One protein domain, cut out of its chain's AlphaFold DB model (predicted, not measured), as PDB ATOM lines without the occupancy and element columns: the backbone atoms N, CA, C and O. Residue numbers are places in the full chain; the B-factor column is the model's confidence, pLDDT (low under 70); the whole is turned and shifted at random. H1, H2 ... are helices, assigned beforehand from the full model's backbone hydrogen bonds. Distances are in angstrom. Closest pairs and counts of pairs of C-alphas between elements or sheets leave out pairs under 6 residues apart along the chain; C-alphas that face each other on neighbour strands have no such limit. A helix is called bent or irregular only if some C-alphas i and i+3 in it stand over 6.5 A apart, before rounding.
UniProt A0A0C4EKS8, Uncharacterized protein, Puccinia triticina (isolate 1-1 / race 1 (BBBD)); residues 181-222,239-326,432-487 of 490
ATOM      1  N   SER A 181     135.008 129.604 207.028       92.00
ATOM      2  CA  SER A 181     133.822 128.847 207.439       92.00
ATOM      3  C   SER A 181     132.760 128.890 206.337       92.00
ATOM      4  O   SER A 181     132.325 127.843 205.853       92.00
ATOM      5  N   ILE A 182     132.440 130.088 205.846       91.69
ATOM      6  CA  ILE A 182     131.497 130.313 204.746       91.69
ATOM      7  C   ILE A 182     132.017 129.690 203.443       91.69
ATOM      8  O   ILE A 182     131.238 129.075 202.713       91.69
ATOM      9  N   ARG A 183     133.325 129.783 203.161       93.75
ATOM     10  CA  ARG A 183     133.979 129.108 202.026       93.75
ATOM     11  C   ARG A 183     133.729 127.603 202.072       93.75
ATOM     12  O   ARG A 183     133.290 127.040 201.070       93.75
ATOM     13  N   SER A 184     133.941 126.964 203.224       93.06
ATOM     14  CA  SER A 184     133.720 125.523 203.388       93.06
ATOM     15  C   SER A 184     132.252 125.123 203.163       93.06
ATOM     16  O   SER A 184     131.985 124.179 202.414       93.06
ATOM     17  N   GLU A 185     131.290 125.886 203.701       94.69
ATOM     18  CA  GLU A 185     129.854 125.658 203.488       94.69
ATOM     19  C   GLU A 185     129.469 125.814 202.002       94.69
ATOM     20  O   GLU A 185     128.800 124.948 201.430       94.69
ATOM     21  N   VAL A 186     129.945 126.872 201.332       93.50
ATOM     22  CA  VAL A 186     129.701 127.086 199.895       93.50
ATOM     23  C   VAL A 186     130.359 125.997 199.044       93.50
ATOM     24  O   VAL A 186     129.750 125.528 198.083       93.50
ATOM     25  N   HIS A 187     131.557 125.522 199.394       94.75
ATOM     26  CA  HIS A 187     132.205 124.401 198.699       94.75
ATOM     27  C   HIS A 187     131.379 123.118 198.786       94.75
ATOM     28  O   HIS A 187     131.292 122.397 197.791       94.75
ATOM     29  N   VAL A 188     130.766 122.828 199.939       94.75
ATOM     30  CA  VAL A 188     129.864 121.676 200.105       94.75
ATOM     31  C   VAL A 188     128.639 121.814 199.199       94.75
ATOM     32  O   VAL A 188     128.319 120.871 198.471       94.75
ATOM     33  N   ILE A 189     128.008 122.994 199.163       93.88
ATOM     34  CA  ILE A 189     126.887 123.284 198.252       93.88
ATOM     35  C   ILE A 189     127.318 123.065 196.796       93.88
ATOM     36  O   ILE A 189     126.725 122.251 196.087       93.88
ATOM     37  N   LEU A 190     128.376 123.736 196.339       92.88
ATOM     38  CA  LEU A 190     128.806 123.686 194.941       92.88
ATOM     39  C   LEU A 190     129.228 122.272 194.506       92.88
ATOM     40  O   LEU A 190     128.877 121.866 193.399       92.88
ATOM     41  N   LYS A 191     129.890 121.490 195.375       92.31
ATOM     42  CA  LYS A 191     130.207 120.067 195.127       92.31
ATOM     43  C   LYS A 191     128.943 119.216 194.990       92.31
ATOM     44  O   LYS A 191     128.825 118.465 194.025       92.31
ATOM     45  N   ASN A 192     127.969 119.372 195.890       92.25
ATOM     46  CA  ASN A 192     126.693 118.647 195.823       92.25
ATOM     47  C   ASN A 192     125.926 118.925 194.511       92.25
ATOM     48  O   ASN A 192     125.245 118.051 193.974       92.25
ATOM     49  N   PHE A 193     126.078 120.124 193.946       91.38
ATOM     50  CA  PHE A 193     125.450 120.524 192.685       91.38
ATOM     51  C   PHE A 193     126.266 120.217 191.411       91.38
ATOM     52  O   PHE A 193     125.830 120.573 190.317       91.38
ATOM     53  N   GLN A 194     127.396 119.503 191.491       88.19
ATOM     54  CA  GLN A 194     128.143 119.071 190.299       88.19
ATOM     55  C   GLN A 194     127.384 118.021 189.464       88.19
ATOM     56  O   GLN A 194     126.575 117.244 189.976       88.19
ATOM     57  N   GLY A 195     127.664 117.968 188.158       86.00
ATOM     58  CA  GLY A 195     127.080 116.995 187.228       86.00
ATOM     59  C   GLY A 195     125.620 117.286 186.858       86.00
ATOM     60  O   GLY A 195     125.224 118.440 186.688       86.00
ATOM     61  N   ASN A 196     124.816 116.231 186.696       84.75
ATOM     62  CA  ASN A 196     123.420 116.344 186.263       84.75
ATOM     63  C   ASN A 196     122.475 116.758 187.403       84.75
ATOM     64  O   ASN A 196     122.689 116.422 188.575       84.75
ATOM     65  N   LEU A 197     121.400 117.457 187.027       84.69
ATOM     66  CA  LEU A 197     120.284 117.800 187.904       84.69
ATOM     67  C   LEU A 197     119.423 116.553 188.139       84.69
ATOM     68  O   LEU A 197     118.984 115.912 187.190       84.69
ATOM     69  N   ASN A 198     119.203 116.211 189.406       85.19
ATOM     70  CA  ASN A 198     118.341 115.111 189.839       85.19
ATOM     71  C   ASN A 198     117.286 115.642 190.829       85.19
ATOM     72  O   ASN A 198     117.361 116.804 191.241       85.19
ATOM     73  N   ARG A 199     116.318 114.804 191.235       83.06
ATOM     74  CA  ARG A 199     115.239 115.228 192.147       83.06
ATOM     75  C   ARG A 199     115.773 115.795 193.464       83.06
ATOM     76  O   ARG A 199     115.351 116.874 193.845       83.06
ATOM     77  N   GLN A 200     116.742 115.138 194.103       86.62
ATOM     78  CA  GLN A 200     117.313 115.586 195.381       86.62
ATOM     79  C   GLN A 200     117.949 116.984 195.287       86.62
ATOM     80  O   GLN A 200     117.660 117.850 196.111       86.62
ATOM     81  N   LYS A 201     118.775 117.232 194.261       89.44
ATOM     82  CA  LYS A 201     119.383 118.550 194.001       89.44
ATOM     83  C   LYS A 201     118.322 119.600 193.686       89.44
ATOM     84  O   LYS A 201     118.419 120.727 194.160       89.44
ATOM     85  N   PHE A 202     117.296 119.233 192.919       86.88
ATOM     86  CA  PHE A 202     116.185 120.132 192.621       86.88
ATOM     87  C   PHE A 202     115.408 120.512 193.889       86.88
ATOM     88  O   PHE A 202     115.210 121.697 194.123       86.88
ATOM     89  N   THR A 203     115.043 119.552 194.745       85.69
ATOM     90  CA  THR A 203     114.366 119.808 196.030       85.69
ATOM     91  C   THR A 203     115.227 120.659 196.972       85.69
ATOM     92  O   THR A 203     114.715 121.583 197.599       85.69
ATOM     93  N   ALA A 204     116.544 120.425 197.030       86.44
ATOM     94  CA  ALA A 204     117.453 121.274 197.801       86.44
ATOM     95  C   ALA A 204     117.438 122.733 197.299       86.44
ATOM     96  O   ALA A 204     117.240 123.655 198.088       86.44
ATOM     97  N   ALA A 205     117.558 122.941 195.984       87.56
ATOM     98  CA  ALA A 205     117.523 124.276 195.387       87.56
ATOM     99  C   ALA A 205     116.143 124.948 195.450       87.56
ATOM    100  O   ALA A 205     116.059 126.169 195.530       87.56
ATOM    101  N   HIS A 206     115.060 124.169 195.418       86.75
ATOM    102  CA  HIS A 206     113.687 124.650 195.555       86.75
ATOM    103  C   HIS A 206     113.501 125.410 196.876       86.75
ATOM    104  O   HIS A 206     112.947 126.510 196.894       86.75
ATOM    105  N   ASN A 207     114.048 124.875 197.970       85.44
ATOM    106  CA  ASN A 207     114.016 125.532 199.275       85.44
ATOM    107  C   ASN A 207     114.807 126.852 199.262       85.44
ATOM    108  O   ASN A 207     114.299 127.872 199.735       85.44
ATOM    109  N   SER A 208     115.989 126.865 198.636       85.62
ATOM    110  CA  SER A 208     116.784 128.085 198.442       85.62
ATOM    111  C   SER A 208     116.052 129.146 197.615       85.62
ATOM    112  O   SER A 208     116.050 130.318 197.986       85.62
ATOM    113  N   ILE A 209     115.368 128.746 196.536       85.25
ATOM    114  CA  ILE A 209     114.536 129.631 195.703       85.25
ATOM    115  C   ILE A 209     113.423 130.277 196.533       85.25
ATOM    116  O   ILE A 209     113.239 131.493 196.468       85.25
ATOM    117  N   HIS A 210     112.695 129.487 197.326       82.62
ATOM    118  CA  HIS A 210     111.621 130.004 198.172       82.62
ATOM    119  C   HIS A 210     112.141 130.971 199.242       82.62
ATOM    120  O   HIS A 210     111.548 132.034 199.430       82.62
ATOM    121  N   SER A 211     113.282 130.670 199.872       81.44
ATOM    122  CA  SER A 211     113.933 131.611 200.790       81.44
ATOM    123  C   SER A 211     114.351 132.904 200.081       81.44
ATOM    124  O   SER A 211     114.210 133.978 200.661       81.44
ATOM    125  N   PHE A 212     114.837 132.832 198.836       77.75
ATOM    126  CA  PHE A 212     115.234 134.012 198.061       77.75
ATOM    127  C   PHE A 212     114.035 134.900 197.700       77.75
ATOM    128  O   PHE A 212     114.107 136.120 197.836       77.75
ATOM    129  N   LEU A 213     112.919 134.291 197.283       78.81
ATOM    130  CA  LEU A 213     111.665 134.988 196.977       78.81
ATOM    131  C   LEU A 213     111.089 135.697 198.213       78.81
ATOM    132  O   LEU A 213     110.715 136.866 198.131       78.81
ATOM    133  N   ASP A 214     111.075 135.022 199.364       77.06
ATOM    134  CA  ASP A 214     110.631 135.592 200.640       77.06
ATOM    135  C   ASP A 214     111.545 136.744 201.107       77.06
ATOM    136  O   ASP A 214     111.071 137.818 201.488       77.06
ATOM    137  N   CYS A 215     112.866 136.577 200.985       71.81
ATOM    138  CA  CYS A 215     113.839 137.631 201.279       71.81
ATOM    139  C   CYS A 215     113.697 138.847 200.346       71.81
ATOM    140  O   CYS A 215     113.796 139.987 200.808       71.81
ATOM    141  N   GLN A 216     113.419 138.642 199.052       70.31
ATOM    142  CA  GLN A 216     113.103 139.730 198.121       70.31
ATOM    143  C   GLN A 216     111.807 140.453 198.518       70.31
ATOM    144  O   GLN A 216     111.819 141.672 198.678       70.31
ATOM    145  N   ALA A 217     110.709 139.731 198.763       71.62
ATOM    146  CA  ALA A 217     109.432 140.330 199.163       71.62
ATOM    147  C   ALA A 217     109.549 141.181 200.446       71.62
ATOM    148  O   ALA A 217     109.033 142.302 200.517       71.62
ATOM    149  N   LYS A 218     110.299 140.689 201.440       68.56
ATOM    150  CA  LYS A 218     110.556 141.387 202.711       68.56
ATOM    151  C   LYS A 218     111.514 142.575 202.588       68.56
ATOM    152  O   LYS A 218     111.438 143.488 203.409       68.56
ATOM    153  N   SER A 219     112.405 142.586 201.593       64.88
ATOM    154  CA  SER A 219     113.357 143.687 201.372       64.88
ATOM    155  C   SER A 219     112.847 144.769 200.418       64.88
ATOM    156  O   SER A 219     113.242 145.920 200.578       64.88
ATOM    157  N   MET A 220     111.929 144.464 199.488       60.44
ATOM    158  CA  MET A 220     111.373 145.464 198.557       60.44
ATOM    159  C   MET A 220     110.747 146.668 199.276       60.44
ATOM    160  O   MET A 220     111.008 147.799 198.887       60.44
ATOM    161  N   HIS A 221     110.023 146.438 200.373       58.06
ATOM    162  CA  HIS A 221     109.411 147.490 201.201       58.06
ATOM    163  C   HIS A 221     110.421 148.399 201.929       58.06
ATOM    164  O   HIS A 221     110.023 149.394 202.527       58.06
ATOM    165  N   LYS A 222     111.712 148.041 201.930       58.69
ATOM    166  CA  LYS A 222     112.793 148.770 202.613       58.69
ATOM    167  C   LYS A 222     113.763 149.462 201.661       58.69
ATOM    168  O   LYS A 222     114.672 150.139 202.131       58.69
ATOM    169  N   SER A 239     113.822 161.979 167.210       63.34
ATOM    170  CA  SER A 239     114.862 161.042 167.631       63.34
ATOM    171  C   SER A 239     114.856 159.702 166.876       63.34
ATOM    172  O   SER A 239     114.053 158.797 167.103       63.34
ATOM    173  N   THR A 240     115.847 159.527 166.003       77.38
ATOM    174  CA  THR A 240     116.082 158.247 165.324       77.38
ATOM    175  C   THR A 240     116.517 157.147 166.304       77.38
ATOM    176  O   THR A 240     117.131 157.429 167.337       77.38
ATOM    177  N   HIS A 241     116.343 155.874 165.928       81.00
ATOM    178  CA  HIS A 241     116.912 154.714 166.640       81.00
ATOM    179  C   HIS A 241     118.400 154.896 167.001       81.00
ATOM    180  O   HIS A 241     118.848 154.518 168.080       81.00
ATOM    181  N   LYS A 242     119.181 155.509 166.102       83.00
ATOM    182  CA  LYS A 242     120.617 155.771 166.287       83.00
ATOM    183  C   LYS A 242     120.891 156.816 167.376       83.00
ATOM    184  O   LYS A 242     121.937 156.741 168.019       83.00
ATOM    185  N   SER A 243     119.975 157.763 167.582       82.69
ATOM    186  CA  SER A 243     120.029 158.738 168.676       82.69
ATOM    187  C   SER A 243     119.756 158.046 170.012       82.69
ATOM    188  O   SER A 243     120.623 158.070 170.884       82.69
ATOM    189  N   TRP A 244     118.637 157.313 170.113       81.56
ATOM    190  CA  TRP A 244     118.299 156.509 171.295       81.56
ATOM    191  C   TRP A 244     119.418 155.545 171.677       81.56
ATOM    192  O   TRP A 244     119.845 155.521 172.826       81.56
ATOM    193  N   LEU A 245     119.956 154.797 170.711       83.56
ATOM    194  CA  LEU A 245     121.027 153.833 170.948       83.56
ATOM    195  C   LEU A 245     122.262 154.476 171.602       83.56
ATOM    196  O   LEU A 245     122.799 153.915 172.555       83.56
ATOM    197  N   LYS A 246     122.697 155.651 171.126       85.06
ATOM    198  CA  LYS A 246     123.829 156.390 171.713       85.06
ATOM    199  C   LYS A 246     123.533 156.860 173.136       85.06
ATOM    200  O   LYS A 246     124.389 156.751 174.011       85.06
ATOM    201  N   GLU A 247     122.337 157.391 173.362       83.50
ATOM    202  CA  GLU A 247     121.931 157.923 174.662       83.50
ATOM    203  C   GLU A 247     121.751 156.818 175.708       83.50
ATOM    204  O   GLU A 247     122.235 156.935 176.832       83.50
ATOM    205  N   ILE A 248     121.166 155.687 175.321       83.88
ATOM    206  CA  ILE A 248     121.064 154.495 176.166       83.88
ATOM    207  C   ILE A 248     122.468 153.949 176.479       83.88
ATOM    208  O   ILE A 248     122.775 153.677 177.640       83.88
ATOM    209  N   GLN A 249     123.367 153.862 175.490       85.19
ATOM    210  CA  GLN A 249     124.757 153.421 175.701       85.19
ATOM    211  C   GLN A 249     125.535 154.308 176.684       85.19
ATOM    212  O   GLN A 249     126.339 153.782 177.454       85.19
ATOM    213  N   LYS A 250     125.282 155.625 176.694       84.25
ATOM    214  CA  LYS A 250     125.890 156.571 177.645       84.25
ATOM    215  C   LYS A 250     125.530 156.247 179.102       84.25
ATOM    216  O   LYS A 250     126.383 156.393 179.971       84.25
ATOM    217  N   HIS A 251     124.299 155.799 179.364       79.25
ATOM    218  CA  HIS A 251     123.779 155.609 180.725       79.25
ATOM    219  C   HIS A 251     123.760 154.141 181.197       79.25
ATOM    220  O   HIS A 251     123.867 153.883 182.391       79.25
ATOM    221  N   LEU A 252     123.699 153.145 180.302       76.44
ATOM    222  CA  LEU A 252     123.730 151.725 180.706       76.44
ATOM    223  C   LEU A 252     125.007 151.336 181.461       76.44
ATOM    224  O   LEU A 252     124.963 150.466 182.328       76.44
ATOM    225  N   GLY A 253     126.131 151.986 181.147       68.81
ATOM    226  CA  GLY A 253     127.405 151.772 181.833       68.81
ATOM    227  C   GLY A 253     127.419 152.207 183.303       68.81
ATOM    228  O   GLY A 253     128.337 151.812 184.012       68.81
ATOM    229  N   THR A 254     126.428 152.985 183.758       71.44
ATOM    230  CA  THR A 254     126.238 153.359 185.170       71.44
ATOM    231  C   THR A 254     125.007 152.687 185.779       71.44
ATOM    232  O   THR A 254     125.100 152.158 186.880       71.44
ATOM    233  N   ILE A 255     123.889 152.615 185.045       70.12
ATOM    234  CA  ILE A 255     122.628 151.991 185.499       70.12
ATOM    235  C   ILE A 255     122.785 150.484 185.784       70.12
ATOM    236  O   ILE A 255     122.074 149.942 186.624       70.12
ATOM    237  N   LEU A 256     123.707 149.793 185.099       72.62
ATOM    238  CA  LEU A 256     123.953 148.354 185.280       72.62
ATOM    239  C   LEU A 256     125.202 148.024 186.116       72.62
ATOM    240  O   LEU A 256     125.679 146.887 186.070       72.62
ATOM    241  N   LEU A 257     125.748 148.989 186.861       71.19
ATOM    242  CA  LEU A 257     126.787 148.716 187.857       71.19
ATOM    243  C   LEU A 257     126.183 148.144 189.144       71.19
ATOM    244  O   LEU A 257     125.003 148.369 189.412       71.19
ATOM    245  N   PRO A 258     126.976 147.418 189.958       69.00
ATOM    246  CA  PRO A 258     126.554 147.066 191.298       69.00
ATOM    247  C   PRO A 258     126.303 148.295 192.162       69.00
ATOM    248  O   PRO A 258     127.147 149.191 192.203       69.00
ATOM    249  N   ALA A 259     125.185 148.300 192.882       69.94
ATOM    250  CA  ALA A 259     124.992 149.215 193.998       69.94
ATOM    251  C   ALA A 259     125.502 148.558 195.292       69.94
ATOM    252  O   ALA A 259     125.445 147.338 195.451       69.94
ATOM    253  N   ASN A 260     126.034 149.359 196.219       67.88
ATOM    254  CA  ASN A 260     126.668 148.841 197.440       67.88
ATOM    255  C   ASN A 260     125.673 148.186 198.422       67.88
ATOM    256  O   ASN A 260     126.095 147.493 199.342       67.88
ATOM    257  N   ASP A 261     124.372 148.418 198.234       66.38
ATOM    258  CA  ASP A 261     123.256 147.834 198.981       66.38
ATOM    259  C   ASP A 261     122.646 146.593 198.298       66.38
ATOM    260  O   ASP A 261     121.743 145.961 198.855       66.38
ATOM    261  N   GLU A 262     123.121 146.203 197.105       70.75
ATOM    262  CA  GLU A 262     122.638 144.991 196.446       70.75
ATOM    263  C   GLU A 262     123.023 143.742 197.264       70.75
ATOM    264  O   GLU A 262     124.207 143.491 197.481       70.75
ATOM    265  N   PRO A 263     122.067 142.884 197.672       65.12
ATOM    266  CA  PRO A 263     122.333 141.826 198.656       65.12
ATOM    267  C   PRO A 263     123.368 140.760 198.279       65.12
ATOM    268  O   PRO A 263     123.861 140.031 199.137       65.12
ATOM    269  N   TRP A 264     123.641 140.616 196.986       73.88
ATOM    270  CA  TRP A 264     124.628 139.692 196.429       73.88
ATOM    271  C   TRP A 264     125.993 140.367 196.209       73.88
ATOM    272  O   TRP A 264     126.998 139.684 196.004       73.88
ATOM    273  N   PHE A 265     126.050 141.699 196.267       78.25
ATOM    274  CA  PHE A 265     127.272 142.488 196.223       78.25
ATOM    275  C   PHE A 265     127.831 142.620 197.646       78.25
ATOM    276  O   PHE A 265     127.701 143.642 198.307       78.25
ATOM    277  N   ALA A 266     128.446 141.541 198.136       80.19
ATOM    278  CA  ALA A 266     128.995 141.455 199.490       80.19
ATOM    279  C   ALA A 266     130.540 141.546 199.493       80.19
ATOM    280  O   ALA A 266     131.203 140.526 199.693       80.19
ATOM    281  N   PRO A 267     131.164 142.730 199.288       81.69
ATOM    282  CA  PRO A 267     132.628 142.883 199.219       81.69
ATOM    283  C   PRO A 267     133.366 142.507 200.515       81.69
ATOM    284  O   PRO A 267     134.581 142.300 200.501       81.69
ATOM    285  N   THR A 268     132.653 142.414 201.638       83.75
ATOM    286  CA  THR A 268     133.168 141.925 202.926       83.75
ATOM    287  C   THR A 268     133.372 140.410 202.941       83.75
ATOM    288  O   THR A 268     134.337 139.942 203.538       83.75
ATOM    289  N   LEU A 269     132.517 139.646 202.252       86.62
ATOM    290  CA  LEU A 269     132.576 138.179 202.179       86.62
ATOM    291  C   LEU A 269     133.220 137.666 200.886       86.62
ATOM    292  O   LEU A 269     133.792 136.578 200.877       86.62
ATOM    293  N   ILE A 270     133.128 138.437 199.803       88.69
ATOM    294  CA  ILE A 270     133.537 138.054 198.450       88.69
ATOM    295  C   ILE A 270     134.758 138.880 198.033       88.69
ATOM    296  O   ILE A 270     134.771 140.107 198.164       88.69
ATOM    297  N   ASP A 271     135.786 138.232 197.484       90.25
ATOM    298  CA  ASP A 271     136.906 138.922 196.843       90.25
ATOM    299  C   ASP A 271     136.566 139.313 195.399       90.25
ATOM    300  O   ASP A 271     136.844 138.618 194.421       90.25
ATOM    301  N   ILE A 272     135.923 140.473 195.287       85.88
ATOM    302  CA  ILE A 272     135.518 141.079 194.016       85.88
ATOM    303  C   ILE A 272     136.728 141.352 193.112       85.88
ATOM    304  O   ILE A 272     136.652 141.134 191.902       85.88
ATOM    305  N   SER A 273     137.858 141.782 193.680       86.94
ATOM    306  CA  SER A 273     139.087 142.047 192.926       86.94
ATOM    307  C   SER A 273     139.623 140.765 192.289       86.94
ATOM    308  O   SER A 273     139.965 140.758 191.105       86.94
ATOM    309  N   GLN A 274     139.630 139.664 193.043       89.06
ATOM    310  CA  GLN A 274     140.076 138.356 192.577       89.06
ATOM    311  C   GLN A 274     139.114 137.738 191.551       89.06
ATOM    312  O   GLN A 274     139.572 137.205 190.544       89.06
ATOM    313  N   ILE A 275     137.790 137.875 191.722       87.56
ATOM    314  CA  ILE A 275     136.798 137.480 190.697       87.56
ATOM    315  C   ILE A 275     137.051 138.220 189.374       87.56
ATOM    316  O   ILE A 275     136.940 137.642 188.289       87.56
ATOM    317  N   GLN A 276     137.403 139.507 189.444       85.25
ATOM    318  CA  GLN A 276     137.647 140.324 188.257       85.25
ATOM    319  C   GLN A 276     138.996 140.059 187.581       85.25
ATOM    320  O   GLN A 276     139.075 140.245 186.362       85.25
ATOM    321  N   SER A 277     140.027 139.638 188.319       87.75
ATOM    322  CA  SER A 277     141.369 139.359 187.786       87.75
ATOM    323  C   SER A 277     141.599 137.895 187.397       87.75
ATOM    324  O   SER A 277     142.465 137.627 186.567       87.75
ATOM    325  N   ALA A 278     140.821 136.951 187.935       87.56
ATOM    326  CA  ALA A 278     141.040 135.526 187.716       87.56
ATOM    327  C   ALA A 278     140.931 135.091 186.245       87.56
ATOM    328  O   ALA A 278     140.062 135.549 185.485       87.56
ATOM    329  N   ASN A 279     141.776 134.131 185.865       89.25
ATOM    330  CA  ASN A 279     141.674 133.436 184.591       89.25
ATOM    331  C   ASN A 279     140.591 132.347 184.673       89.25
ATOM    332  O   ASN A 279     140.755 131.327 185.340       89.25
ATOM    333  N   LEU A 280     139.464 132.577 183.996       85.56
ATOM    334  CA  LEU A 280     138.335 131.645 183.992       85.56
ATOM    335  C   LEU A 280     138.639 130.342 183.244       85.56
ATOM    336  O   LEU A 280     138.083 129.312 183.618       85.56
ATOM    337  N   GLU A 281     139.515 130.355 182.235       87.44
ATOM    338  CA  GLU A 281     139.866 129.124 181.516       87.44
ATOM    339  C   GLU A 281     140.766 128.216 182.367       87.44
ATOM    340  O   GLU A 281     140.553 127.007 182.363       87.44
ATOM    341  N   ASP A 282     141.670 128.770 183.186       89.25
ATOM    342  CA  ASP A 282     142.483 127.973 184.121       89.25
ATOM    343  C   ASP A 282     141.601 127.300 185.184       89.25
ATOM    344  O   ASP A 282     141.722 126.100 185.424       89.25
ATOM    345  N   LEU A 283     140.653 128.045 185.770       88.81
ATOM    346  CA  LEU A 283     139.688 127.516 186.747       88.81
ATOM    347  C   LEU A 283     138.790 126.424 186.151       88.81
ATOM    348  O   LEU A 283     138.405 125.480 186.837       88.81
ATOM    349  N   LYS A 284     138.430 126.556 184.875       88.25
ATOM    350  CA  LYS A 284     137.643 125.566 184.134       88.25
ATOM    351  C   LYS A 284     138.472 124.320 183.832       88.25
ATOM    352  O   LYS A 284     137.999 123.212 184.072       88.25
ATOM    353  N   ALA A 285     139.711 124.492 183.368       88.44
ATOM    354  CA  ALA A 285     140.649 123.404 183.104       88.44
ATOM    355  C   ALA A 285     140.994 122.626 184.385       88.44
ATOM    356  O   ALA A 285     141.011 121.396 184.373       88.44
ATOM    357  N   SER A 286     141.166 123.319 185.514       88.62
ATOM    358  CA  SER A 286     141.395 122.705 186.824       88.62
ATOM    359  C   SER A 286     140.125 122.142 187.480       88.62
ATOM    360  O   SER A 286     140.187 121.705 188.628       88.62
ATOM    361  N   SER A 287     138.961 122.203 186.812       87.31
ATOM    362  CA  SER A 287     137.648 121.823 187.365       87.31
ATOM    363  C   SER A 287     137.359 122.445 188.743       87.31
ATOM    364  O   SER A 287     136.851 121.785 189.651       87.31
ATOM    365  N   HIS A 288     137.715 123.721 188.918       90.75
ATOM    366  CA  HIS A 288     137.646 124.408 190.202       90.75
ATOM    367  C   HIS A 288     136.215 124.448 190.752       90.75
ATOM    368  O   HIS A 288     135.277 124.823 190.047       90.75
ATOM    369  N   VAL A 289     136.044 124.127 192.039       91.25
ATOM    370  CA  VAL A 289     134.718 124.065 192.685       91.25
ATOM    371  C   VAL A 289     133.958 125.392 192.592       91.25
ATOM    372  O   VAL A 289     132.757 125.396 192.334       91.25
ATOM    373  N   GLU A 290     134.660 126.520 192.710       91.94
ATOM    374  CA  GLU A 290     134.060 127.855 192.604       91.94
ATOM    375  C   GLU A 290     133.921 128.365 191.157       91.94
ATOM    376  O   GLU A 290     133.423 129.470 190.969       91.94
ATOM    377  N   PHE A 291     134.319 127.611 190.119       89.44
ATOM    378  CA  PHE A 291     134.325 128.103 188.727       89.44
ATOM    379  C   PHE A 291     132.963 128.662 188.284       89.44
ATOM    380  O   PHE A 291     132.879 129.802 187.832       89.44
ATOM    381  N   SER A 292     131.883 127.890 188.458       85.44
ATOM    382  CA  SER A 292     130.531 128.325 188.057       85.44
ATOM    383  C   SER A 292     130.025 129.514 188.883       85.44
ATOM    384  O   SER A 292     129.278 130.343 188.374       85.44
ATOM    385  N   PHE A 293     130.452 129.609 190.144       89.38
ATOM    386  CA  PHE A 293     130.093 130.693 191.056       89.38
ATOM    387  C   PHE A 293     130.810 132.000 190.679       89.38
ATOM    388  O   PHE A 293     130.161 133.025 190.480       89.38
ATOM    389  N   ALA A 294     132.128 131.939 190.480       89.19
ATOM    390  CA  ALA A 294     132.951 133.062 190.045       89.19
ATOM    391  C   ALA A 294     132.538 133.580 188.663       89.19
ATOM    392  O   ALA A 294     132.464 134.790 188.460       89.19
ATOM    393  N   LEU A 295     132.225 132.676 187.727       86.62
ATOM    394  CA  LEU A 295     131.744 133.013 186.389       86.62
ATOM    395  C   LEU A 295     130.457 133.849 186.448       86.62
ATOM    396  O   LEU A 295     130.435 134.962 185.926       86.62
ATOM    397  N   LEU A 296     129.418 133.349 187.126       86.50
ATOM    398  CA  LEU A 296     128.121 134.028 187.204       86.50
ATOM    399  C   LEU A 296     128.203 135.340 188.002       86.50
ATOM    400  O   LEU A 296     127.627 136.339 187.579       86.50
ATOM    401  N   LEU A 297     128.977 135.398 189.096       86.88
ATOM    402  CA  LEU A 297     129.221 136.666 189.797       86.88
ATOM    403  C   LEU A 297     129.967 137.684 188.927       86.88
ATOM    404  O   LEU A 297     129.600 138.860 188.933       86.88
ATOM    405  N   ARG A 298     130.980 137.261 188.159       85.44
ATOM    406  CA  ARG A 298     131.730 138.154 187.263       85.44
ATOM    407  C   ARG A 298     130.840 138.720 186.160       85.44
ATOM    408  O   ARG A 298     130.947 139.909 185.871       85.44
ATOM    409  N   GLU A 299     129.960 137.900 185.578       81.69
ATOM    410  CA  GLU A 299     128.986 138.354 184.578       81.69
ATOM    411  C   GLU A 299     128.028 139.402 185.144       81.69
ATOM    412  O   GLU A 299     127.828 140.433 184.503       81.69
ATOM    413  N   ILE A 300     127.486 139.180 186.351       80.94
ATOM    414  CA  ILE A 300     126.620 140.164 187.014       80.94
ATOM    415  C   ILE A 300     127.404 141.461 187.282       80.94
ATOM    416  O   ILE A 300     126.958 142.552 186.922       80.94
ATOM    417  N   GLN A 301     128.579 141.359 187.911       79.38
ATOM    418  CA  GLN A 301     129.374 142.514 188.341       79.38
ATOM    419  C   GLN A 301     129.888 143.366 187.177       79.38
ATOM    420  O   GLN A 301     129.905 144.591 187.287       79.38
ATOM    421  N   LYS A 302     130.330 142.734 186.082       78.19
ATOM    422  CA  LYS A 302     130.997 143.404 184.961       78.19
ATOM    423  C   LYS A 302     130.411 142.948 183.617       78.19
ATOM    424  O   LYS A 302     131.009 142.101 182.947       78.19
ATOM    425  N   PRO A 303     129.283 143.546 183.193       75.06
ATOM    426  CA  PRO A 303     128.663 143.285 181.899       75.06
ATOM    427  C   PRO A 303     129.662 143.368 180.739       75.06
ATOM    428  O   PRO A 303     130.438 144.324 180.636       75.06
ATOM    429  N   SER A 304     129.623 142.413 179.808       77.69
ATOM    430  CA  SER A 304     130.421 142.535 178.586       77.69
ATOM    431  C   SER A 304     129.889 143.668 177.699       77.69
ATOM    432  O   SER A 304     128.679 143.891 177.596       77.69
ATOM    433  N   LYS A 305     130.781 144.346 176.959       81.62
ATOM    434  CA  LYS A 305     130.383 145.362 175.960       81.62
ATOM    435  C   LYS A 305     129.374 144.810 174.936       81.62
ATOM    436  O   LYS A 305     128.533 145.556 174.440       81.62
ATOM    437  N   LEU A 306     129.431 143.506 174.648       82.88
ATOM    438  CA  LEU A 306     128.494 142.814 173.761       82.88
ATOM    439  C   LEU A 306     127.086 142.694 174.372       82.88
ATOM    440  O   LEU A 306     126.117 142.999 173.680       82.88
ATOM    441  N   GLN A 307     126.965 142.290 175.644       78.88
ATOM    442  CA  GLN A 307     125.681 142.276 176.367       78.88
ATOM    443  C   GLN A 307     125.091 143.691 176.430       78.88
ATOM    444  O   GLN A 307     123.962 143.892 175.985       78.88
ATOM    445  N   LEU A 308     125.878 144.681 176.871       81.31
ATOM    446  CA  LEU A 308     125.444 146.082 176.946       81.31
ATOM    447  C   LEU A 308     124.931 146.593 175.591       81.31
ATOM    448  O   LEU A 308     123.845 147.164 175.520       81.31
ATOM    449  N   SER A 309     125.659 146.333 174.500       83.62
ATOM    450  CA  SER A 309     125.249 146.734 173.149       83.62
ATOM    451  C   SER A 309     123.943 146.065 172.702       83.62
ATOM    452  O   SER A 309     123.046 146.745 172.200       83.62
ATOM    453  N   ARG A 310     123.776 144.752 172.929       82.56
ATOM    454  CA  ARG A 310     122.525 144.034 172.603       82.56
ATOM    455  C   ARG A 310     121.321 144.626 173.334       82.56
ATOM    456  O   ARG A 310     120.285 144.844 172.711       82.56
ATOM    457  N   TRP A 311     121.480 144.951 174.612       82.44
ATOM    458  CA  TRP A 311     120.423 145.572 175.407       82.44
ATOM    459  C   TRP A 311     120.143 147.019 175.040       82.44
ATOM    460  O   TRP A 311     118.981 147.409 174.992       82.44
ATOM    461  N   SER A 312     121.176 147.779 174.675       83.50
ATOM    462  CA  SER A 312     121.005 149.127 174.127       83.50
ATOM    463  C   SER A 312     120.093 149.111 172.896       83.50
ATOM    464  O   SER A 312     119.187 149.930 172.790       83.50
ATOM    465  N   ASN A 313     120.304 148.143 171.993       84.12
ATOM    466  CA  ASN A 313     119.456 147.953 170.814       84.12
ATOM    467  C   ASN A 313     118.046 147.477 171.196       84.12
ATOM    468  O   ASN A 313     117.080 148.010 170.677       84.12
ATOM    469  N   CYS A 314     117.903 146.530 172.131       84.25
ATOM    470  CA  CYS A 314     116.585 146.062 172.581       84.25
ATOM    471  C   CYS A 314     115.715 147.200 173.149       84.25
ATOM    472  O   CYS A 314     114.555 147.346 172.762       84.25
ATOM    473  N   ILE A 315     116.294 148.052 174.003       81.94
ATOM    474  CA  ILE A 315     115.604 149.214 174.577       81.94
ATOM    475  C   ILE A 315     115.270 150.238 173.479       81.94
ATOM    476  O   ILE A 315     114.131 150.693 173.411       81.94
ATOM    477  N   ALA A 316     116.212 150.547 172.577       82.25
ATOM    478  CA  ALA A 316     115.980 151.474 171.464       82.25
ATOM    479  C   ALA A 316     114.865 150.992 170.510       82.25
ATOM    480  O   ALA A 316     113.979 151.775 170.167       82.25
ATOM    481  N   THR A 317     114.854 149.704 170.141       80.31
ATOM    482  CA  THR A 317     113.768 149.069 169.373       80.31
ATOM    483  C   THR A 317     112.429 149.188 170.104       80.31
ATOM    484  O   THR A 317     111.429 149.550 169.488       80.31
ATOM    485  N   SER A 318     112.389 148.905 171.410       78.19
ATOM    486  CA  SER A 318     111.152 148.951 172.202       78.19
ATOM    487  C   SER A 318     110.560 150.367 172.271       78.19
ATOM    488  O   SER A 318     109.373 150.561 171.997       78.19
ATOM    489  N   ILE A 319     111.400 151.378 172.536       77.38
ATOM    490  CA  ILE A 319     111.006 152.799 172.514       77.38
ATOM    491  C   ILE A 319     110.455 153.187 171.136       77.38
ATOM    492  O   ILE A 319     109.383 153.784 171.055       77.38
ATOM    493  N   GLN A 320     111.138 152.800 170.054       76.38
ATOM    494  CA  GLN A 320     110.707 153.114 168.691       76.38
ATOM    495  C   GLN A 320     109.343 152.495 168.342       76.38
ATOM    496  O   GLN A 320     108.500 153.179 167.768       76.38
ATOM    497  N   LEU A 321     109.096 151.234 168.711       72.12
ATOM    498  CA  LEU A 321     107.806 150.571 168.471       72.12
ATOM    499  C   LEU A 321     106.671 151.190 169.298       72.12
ATOM    500  O   LEU A 321     105.556 151.345 168.799       72.12
ATOM    501  N   THR A 322     106.969 151.592 170.536       69.44
ATOM    502  CA  THR A 322     106.006 152.256 171.425       69.44
ATOM    503  C   THR A 322     105.633 153.635 170.873       69.44
ATOM    504  O   THR A 322     104.452 153.960 170.772       69.44
ATOM    505  N   ALA A 323     106.621 154.414 170.418       67.44
ATOM    506  CA  ALA A 323     106.410 155.706 169.761       67.44
ATOM    507  C   ALA A 323     105.633 155.591 168.431       67.44
ATOM    508  O   ALA A 323     104.920 156.517 168.052       67.44
ATOM    509  N   GLN A 324     105.726 154.445 167.749       67.19
ATOM    510  CA  GLN A 324     104.955 154.116 166.542       67.19
ATOM    511  C   GLN A 324     103.536 153.580 166.832       67.19
ATOM    512  O   GLN A 324     102.817 153.231 165.899       67.19
ATOM    513  N   GLY A 325     103.109 153.519 168.098       57.75
ATOM    514  CA  GLY A 325     101.744 153.133 168.474       57.75
ATOM    515  C   GLY A 325     101.443 151.632 168.385       57.75
ATOM    516  O   GLY A 325     100.272 151.247 168.414       57.75
ATOM    517  N   PHE A 326     102.460 150.766 168.299       54.09
ATOM    518  CA  PHE A 326     102.263 149.313 168.278       54.09
ATOM    519  C   PHE A 326     101.815 148.781 169.649       54.09
ATOM    520  O   PHE A 326     102.624 148.354 170.470       54.09
ATOM    521  N   PRO A 432     118.386 132.305 183.241       87.19
ATOM    522  CA  PRO A 432     117.665 133.579 183.233       87.19
ATOM    523  C   PRO A 432     116.879 133.822 184.524       87.19
ATOM    524  O   PRO A 432     116.840 134.942 185.022       87.19
ATOM    525  N   PHE A 433     116.294 132.765 185.092       87.81
ATOM    526  CA  PHE A 433     115.533 132.833 186.336       87.81
ATOM    527  C   PHE A 433     116.447 133.011 187.552       87.81
ATOM    528  O   PHE A 433     116.199 133.899 188.362       87.81
ATOM    529  N   CYS A 434     117.529 132.234 187.671       87.25
ATOM    530  CA  CYS A 434     118.469 132.375 188.787       87.25
ATOM    531  C   CYS A 434     119.146 133.751 188.794       87.25
ATOM    532  O   CYS A 434     119.249 134.370 189.850       87.25
ATOM    533  N   LEU A 435     119.557 134.265 187.631       86.19
ATOM    534  CA  LEU A 435     120.127 135.609 187.541       86.19
ATOM    535  C   LEU A 435     119.081 136.688 187.835       86.19
ATOM    536  O   LEU A 435     119.397 137.629 188.555       86.19
ATOM    537  N   TYR A 436     117.835 136.537 187.369       86.31
ATOM    538  CA  TYR A 436     116.738 137.437 187.741       86.31
ATOM    539  C   TYR A 436     116.449 137.432 189.253       86.31
ATOM    540  O   TYR A 436     116.230 138.489 189.840       86.31
ATOM    541  N   LEU A 437     116.505 136.274 189.922       85.50
ATOM    542  CA  LEU A 437     116.360 136.211 191.379       85.50
ATOM    543  C   LEU A 437     117.516 136.884 192.121       85.50
ATOM    544  O   LEU A 437     117.268 137.517 193.143       85.50
ATOM    545  N   VAL A 438     118.750 136.770 191.628       83.69
ATOM    546  CA  VAL A 438     119.915 137.395 192.268       83.69
ATOM    547  C   VAL A 438     119.943 138.906 192.005       83.69
ATOM    548  O   VAL A 438     119.937 139.684 192.953       83.69
ATOM    549  N   ALA A 439     119.926 139.331 190.740       81.00
ATOM    550  CA  ALA A 439     120.190 140.712 190.316       81.00
ATOM    551  C   ALA A 439     119.017 141.386 189.567       81.00
ATOM    552  O   ALA A 439     119.216 142.349 188.823       81.00
ATOM    553  N   GLY A 440     117.786 140.890 189.718       80.94
ATOM    554  CA  GLY A 440     116.576 141.509 189.163       80.94
ATOM    555  C   GLY A 440     116.592 141.639 187.636       80.94
ATOM    556  O   GLY A 440     117.132 140.794 186.919       80.94
ATOM    557  N   VAL A 441     116.026 142.737 187.122       77.94
ATOM    558  CA  VAL A 441     116.022 143.046 185.678       77.94
ATOM    559  C   VAL A 441     117.442 143.063 185.110       77.94
ATOM    560  O   VAL A 441     117.665 142.532 184.030       77.94
ATOM    561  N   ARG A 442     118.433 143.568 185.850       78.88
ATOM    562  CA  ARG A 442     119.837 143.520 185.426       78.88
ATOM    563  C   ARG A 442     120.354 142.087 185.299       78.88
ATOM    564  O   ARG A 442     121.032 141.781 184.327       78.88
ATOM    565  N   GLY A 443     120.014 141.191 186.220       82.38
ATOM    566  CA  GLY A 443     120.339 139.770 186.092       82.38
ATOM    567  C   GLY A 443     119.750 139.148 184.824       82.38
ATOM    568  O   GLY A 443     120.443 138.430 184.106       82.38
ATOM    569  N   LEU A 444     118.514 139.518 184.480       80.88
ATOM    570  CA  LEU A 444     117.907 139.174 183.193       80.88
ATOM    571  C   LEU A 444     118.683 139.792 182.013       80.88
ATOM    572  O   LEU A 444     118.902 139.125 181.009       80.88
ATOM    573  N   MET A 445     119.181 141.025 182.146       77.50
ATOM    574  CA  MET A 445     120.012 141.671 181.121       77.50
ATOM    575  C   MET A 445     121.375 141.005 180.904       77.50
ATOM    576  O   MET A 445     121.966 141.104 179.827       77.50
ATOM    577  N   LEU A 446     121.874 140.297 181.907       76.00
ATOM    578  CA  LEU A 446     123.184 139.659 181.859       76.00
ATOM    579  C   LEU A 446     123.086 138.167 181.544       76.00
ATOM    580  O   LEU A 446     124.084 137.582 181.131       76.00
ATOM    581  N   ALA A 447     121.879 137.593 181.597       74.94
ATOM    582  CA  ALA A 447     121.613 136.210 181.241       74.94
ATOM    583  C   ALA A 447     122.177 135.848 179.850       74.94
ATOM    584  O   ALA A 447     121.741 136.395 178.831       74.94
ATOM    585  N   PRO A 448     123.153 134.926 179.770       62.59
ATOM    586  CA  PRO A 448     123.772 134.577 178.505       62.59
ATOM    587  C   PRO A 448     122.792 133.821 177.599       62.59
ATOM    588  O   PRO A 448     122.375 132.699 177.884       62.59
ATOM    589  N   ASN A 449     122.515 134.392 176.423       56.00
ATOM    590  CA  ASN A 449     121.744 133.730 175.358       56.00
ATOM    591  C   ASN A 449     122.437 132.468 174.792       56.00
ATOM    592  O   ASN A 449     121.843 131.754 173.985       56.00
ATOM    593  N   ASN A 450     123.697 132.203 175.158       49.78
ATOM    594  CA  ASN A 450     124.501 131.121 174.597       49.78
ATOM    595  C   ASN A 450     124.622 129.960 175.597       49.78
ATOM    596  O   ASN A 450     125.133 130.140 176.695       49.78
ATOM    597  N   ARG A 451     124.166 128.758 175.223       52.66
ATOM    598  CA  ARG A 451     123.909 127.622 176.140       52.66
ATOM    599  C   ARG A 451     125.155 126.890 176.684       52.66
ATOM    600  O   ARG A 451     125.045 125.735 177.072       52.66
ATOM    601  N   GLN A 452     126.333 127.512 176.678       49.94
ATOM    602  CA  GLN A 452     127.577 126.885 177.164       49.94
ATOM    603  C   GLN A 452     127.766 126.980 178.685       49.94
ATOM    604  O   GLN A 452     128.697 126.394 179.232       49.94
ATOM    605  N   PHE A 453     126.905 127.732 179.365       56.81
ATOM    606  CA  PHE A 453     126.968 127.904 180.807       56.81
ATOM    607  C   PHE A 453     126.492 126.648 181.536       56.81
ATOM    608  O   PHE A 453     125.768 125.820 180.983       56.81
ATOM    609  N   ALA A 454     126.992 126.504 182.761       58.97
ATOM    610  CA  ALA A 454     127.019 125.256 183.506       58.97
ATOM    611  C   ALA A 454     125.636 124.598 183.679       58.97
ATOM    612  O   ALA A 454     124.597 125.251 183.568       58.97
ATOM    613  N   SER A 455     125.635 123.291 183.966       77.88
ATOM    614  CA  SER A 455     124.420 122.470 184.022       77.88
ATOM    615  C   SER A 455     123.318 123.099 184.890       77.88
ATOM    616  O   SER A 455     123.582 123.898 185.794       77.88
ATOM    617  N   GLY A 456     122.062 122.691 184.670       81.81
ATOM    618  CA  GLY A 456     120.947 123.135 185.516       81.81
ATOM    619  C   GLY A 456     121.221 122.926 187.013       81.81
ATOM    620  O   GLY A 456     120.822 123.755 187.823       81.81
ATOM    621  N   ALA A 457     121.993 121.892 187.373       87.00
ATOM    622  CA  ALA A 457     122.473 121.690 188.735       87.00
ATOM    623  C   ALA A 457     123.459 122.784 189.175       87.00
ATOM    624  O   ALA A 457     123.188 123.453 190.164       87.00
ATOM    625  N   SER A 458     124.540 123.045 188.432       87.06
ATOM    626  CA  SER A 458     125.498 124.117 188.756       87.06
ATOM    627  C   SER A 458     124.839 125.496 188.892       87.06
ATOM    628  O   SER A 458     125.189 126.262 189.787       87.06
ATOM    629  N   THR A 459     123.856 125.798 188.042       87.75
ATOM    630  CA  THR A 459     123.095 127.058 188.073       87.75
ATOM    631  C   THR A 459     122.232 127.191 189.336       87.75
ATOM    632  O   THR A 459     122.132 128.269 189.925       87.75
ATOM    633  N   LEU A 460     121.618 126.093 189.781       89.50
ATOM    634  CA  LEU A 460     120.838 126.036 191.020       89.50
ATOM    635  C   LEU A 460     121.735 125.989 192.276       89.50
ATOM    636  O   LEU A 460     121.390 126.562 193.310       89.50
ATOM    637  N   GLY A 461     122.925 125.393 192.167       91.19
ATOM    638  CA  GLY A 461     123.964 125.423 193.196       91.19
ATOM    639  C   GLY A 461     124.542 126.819 193.417       91.19
ATOM    640  O   GLY A 461     124.725 127.221 194.561       91.19
ATOM    641  N   PHE A 462     124.744 127.596 192.345       91.19
ATOM    642  CA  PHE A 462     125.078 129.021 192.437       91.19
ATOM    643  C   PHE A 462     124.024 129.796 193.237       91.19
ATOM    644  O   PHE A 462     124.378 130.494 194.183       91.19
ATOM    645  N   LEU A 463     122.734 129.631 192.916       90.25
ATOM    646  CA  LEU A 463     121.661 130.319 193.639       90.25
ATOM    647  C   LEU A 463     121.635 129.932 195.130       90.25
ATOM    648  O   LEU A 463     121.489 130.804 195.982       90.25
ATOM    649  N   SER A 464     121.854 128.653 195.443       90.75
ATOM    650  CA  SER A 464     121.934 128.146 196.823       90.75
ATOM    651  C   SER A 464     123.157 128.700 197.581       90.75
ATOM    652  O   SER A 464     123.071 129.029 198.762       90.75
ATOM    653  N   ALA A 465     124.298 128.876 196.906       91.62
ATOM    654  CA  ALA A 465     125.483 129.511 197.485       91.62
ATOM    655  C   ALA A 465     125.271 131.015 197.754       91.62
ATOM    656  O   ALA A 465     125.662 131.519 198.808       91.62
ATOM    657  N   VAL A 466     124.616 131.734 196.833       89.00
ATOM    658  CA  VAL A 466     124.273 133.155 197.018       89.00
ATOM    659  C   VAL A 466     123.223 133.334 198.119       89.00
ATOM    660  O   VAL A 466     123.317 134.284 198.888       89.00
ATOM    661  N   GLU A 467     122.266 132.414 198.263       88.38
ATOM    662  CA  GLU A 467     121.299 132.399 199.372       88.38
ATOM    663  C   GLU A 467     121.993 132.265 200.741       88.38
ATOM    664  O   GLU A 467     121.662 132.988 201.684       88.38
ATOM    665  N   LEU A 468     122.993 131.384 200.854       88.88
ATOM    666  CA  LEU A 468     123.788 131.254 202.075       88.88
ATOM    667  C   LEU A 468     124.544 132.554 202.398       88.88
ATOM    668  O   LEU A 468     124.478 133.043 203.528       88.88
ATOM    669  N   LEU A 469     125.215 133.144 201.404       87.00
ATOM    670  CA  LEU A 469     125.929 134.419 201.549       87.00
ATOM    671  C   LEU A 469     124.982 135.565 201.936       87.00
ATOM    672  O   LEU A 469     125.302 136.345 202.837       87.00
ATOM    673  N   PHE A 470     123.793 135.622 201.329       80.25
ATOM    674  CA  PHE A 470     122.726 136.555 201.688       80.25
ATOM    675  C   PHE A 470     122.366 136.411 203.169       80.25
ATOM    676  O   PHE A 470     122.383 137.400 203.900       80.25
ATOM    677  N   LYS A 471     122.090 135.186 203.644       81.81
ATOM    678  CA  LYS A 471     121.728 134.934 205.047       81.81
ATOM    679  C   LYS A 471     122.829 135.384 206.004       81.81
ATOM    680  O   LYS A 471     122.531 136.094 206.959       81.81
ATOM    681  N   LYS A 472     124.094 135.037 205.742       83.00
ATOM    682  CA  LYS A 472     125.231 135.438 206.597       83.00
ATOM    683  C   LYS A 472     125.396 136.969 206.634       83.00
ATOM    684  O   LYS A 472     125.600 137.526 207.709       83.00
ATOM    685  N   THR A 473     125.209 137.648 205.498       75.06
ATOM    686  CA  THR A 473     125.266 139.122 205.391       75.06
ATOM    687  C   THR A 473     124.098 139.802 206.119       75.06
ATOM    688  O   THR A 473     124.298 140.745 206.881       75.06
ATOM    689  N   PHE A 474     122.868 139.308 205.952       65.19
ATOM    690  CA  PHE A 474     121.684 139.884 206.601       65.19
ATOM    691  C   PHE A 474     121.608 139.591 208.103       65.19
ATOM    692  O   PHE A 474     121.102 140.431 208.848       65.19
ATOM    693  N   LEU A 475     122.110 138.444 208.581       57.88
ATOM    694  CA  LEU A 475     122.190 138.178 210.021       57.88
ATOM    695  C   LEU A 475     123.229 139.076 210.710       57.88
ATOM    696  O   LEU A 475     122.928 139.593 211.787       57.88
ATOM    697  N   SER A 476     124.394 139.336 210.099       50.81
ATOM    698  CA  SER A 476     125.357 140.287 210.678       50.81
ATOM    699  C   SER A 476     124.814 141.722 210.659       50.81
ATOM    700  O   SER A 476     124.899 142.416 211.669       50.81
ATOM    701  N   ALA A 477     124.129 142.137 209.587       47.03
ATOM    702  CA  ALA A 477     123.449 143.432 209.524       47.03
ATOM    703  C   ALA A 477     122.300 143.570 210.548       47.03
ATOM    704  O   ALA A 477     122.049 144.666 211.051       47.03
ATOM    705  N   ARG A 478     121.606 142.479 210.909       43.91
ATOM    706  CA  ARG A 478     120.596 142.486 211.986       43.91
ATOM    707  C   ARG A 478     121.217 142.640 213.374       43.91
ATOM    708  O   ARG A 478     120.669 143.385 214.180       43.91
ATOM    709  N   LEU A 479     122.359 141.999 213.630       37.47
ATOM    710  CA  LEU A 479     123.145 142.239 214.846       37.47
ATOM    711  C   LEU A 479     123.656 143.685 214.906       37.47
ATOM    712  O   LEU A 479     123.635 144.292 215.972       37.47
ATOM    713  N   TRP A 480     124.022 144.274 213.763       30.36
ATOM    714  CA  TRP A 480     124.437 145.677 213.701       30.36
ATOM    715  C   TRP A 480     123.290 146.654 214.000       30.36
ATOM    716  O   TRP A 480     123.489 147.605 214.747       30.36
ATOM    717  N   ASN A 481     122.075 146.394 213.498       34.78
ATOM    718  CA  ASN A 481     120.893 147.206 213.828       34.78
ATOM    719  C   ASN A 481     120.470 147.064 215.304       34.78
ATOM    720  O   ASN A 481     120.086 148.055 215.914       34.78
ATOM    721  N   LEU A 482     120.609 145.876 215.905       37.97
ATOM    722  CA  LEU A 482     120.364 145.678 217.343       37.97
ATOM    723  C   LEU A 482     121.374 146.426 218.235       37.97
ATOM    724  O   LEU A 482     121.011 146.853 219.326       37.97
ATOM    725  N   PHE A 483     122.610 146.636 217.770       35.31
ATOM    726  CA  PHE A 483     123.558 147.550 218.423       35.31
ATOM    727  C   PHE A 483     123.309 149.032 218.086       35.31
ATOM    728  O   PHE A 483     123.691 149.898 218.868       35.31
ATOM    729  N   GLY A 484     122.659 149.329 216.958       29.64
ATOM    730  CA  GLY A 484     122.275 150.686 216.557       29.64
ATOM    731  C   GLY A 484     121.135 151.270 217.396       29.64
ATOM    732  O   GLY A 484     121.220 152.421 217.813       29.64
ATOM    733  N   GLU A 485     120.105 150.481 217.724       29.30
ATOM    734  CA  GLU A 485     119.006 150.959 218.584       29.30
ATOM    735  C   GLU A 485     119.430 151.187 220.046       29.30
ATOM    736  O   GLU A 485     118.807 151.978 220.750       29.30
ATOM    737  N   ALA A 486     120.550 150.604 220.489       31.92
ATOM    738  CA  ALA A 486     121.142 150.902 221.797       31.92
ATOM    739  C   ALA A 486     121.750 152.321 221.900       31.92
ATOM    740  O   ALA A 486     122.042 152.772 223.004       31.92
ATOM    741  N   TRP A 487     121.920 153.033 220.777       31.64
ATOM    742  CA  TRP A 487     122.389 154.429 220.725       31.64
ATOM    743  C   TRP A 487     121.258 155.468 220.612       31.64
ATOM    744  O   TRP A 487     121.537 156.659 220.538       31.64
TER     745      TRP A 487
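This is residues 181 to 222, 239 to 326 and 432 to 487 of the 490 residues of an uncharacterized protein of Puccinia triticina (isolate 1-1 / race 1 (BBBD)) (UniProt A0A0C4EKS8). Residues 457 to 469 of the long helix H9 run through a group of mostly crossed helices, H1, H2, H6 and H8 packed round them, while residues 475 to 487 stick out. H4 and H5 pack on H6, and the crossed pair H3 and H7 reaches away from the rest. The printed part has 186 residues with nine named helices, H1 to H9 in order, and no named strand: all helix. It is compact, with a radius of gyration of the C-alphas of 18.6 A, and spans 54 by 52 by 34 A.

H9, residues 456 to 487, measures 47.1 A and ends at C-alpha 487 (122.389, 154.429, 220.725). H1, residues 181 to 192, begins at C-alpha 181 (133.822, 128.847, 207.439). H2 is residues 199 to 220, 31.1 A; H6 291 to 301; H4 272 to 277; H5 280 to 285; H7 305 to 323, 26.8 A. H8, residues 432 to 446, is irregular, C-alphas 438 and 441 being 9.5 A apart; H3, 241 to 255, only just, with C-alphas 250 and 253 6.55 A apart.

With residues 458 to 469 alone, H9 touches H1 at a shallow tilt of 23 degrees, opposite ways; the closest C-alphas, Val 186 and Ala 465, are 5.4 A apart. With 457 to 467 alone it touches H2, closest C-alphas Ser 208 and Ser 464, 5.4 A. With 458 to 465 alone it touches H6, Phe 462 to Phe 293, 5.5 A; with 459 to 466 alone, H8, Leu 463 to Cys 434, 6.2 A. H6 touches H4, Ala 294 to Ile 275, 5.9 A, and forms a hairpin with H5. H3 touches H7 at a steep tilt of 53 degrees, Trp 244 to Ala 316, 5.5 A. Every O i to N i+4 pair is within hydrogen-bond range in H1, H2, H4, H5, H6 and H7; H3 and H8 have 9 of 11 each, H9 26 of 28.

The farthest C-alphas, Gln 324 and Ala 486, are 57.7 A apart. Cuts leave 37.1 A between C-alphas 222 and 239, and 26.6 A between 326 and 432. The link H3 to H4 is long. Mean pLDDT of the printed part is 78.0; residues 474 to 487 are among those under 70.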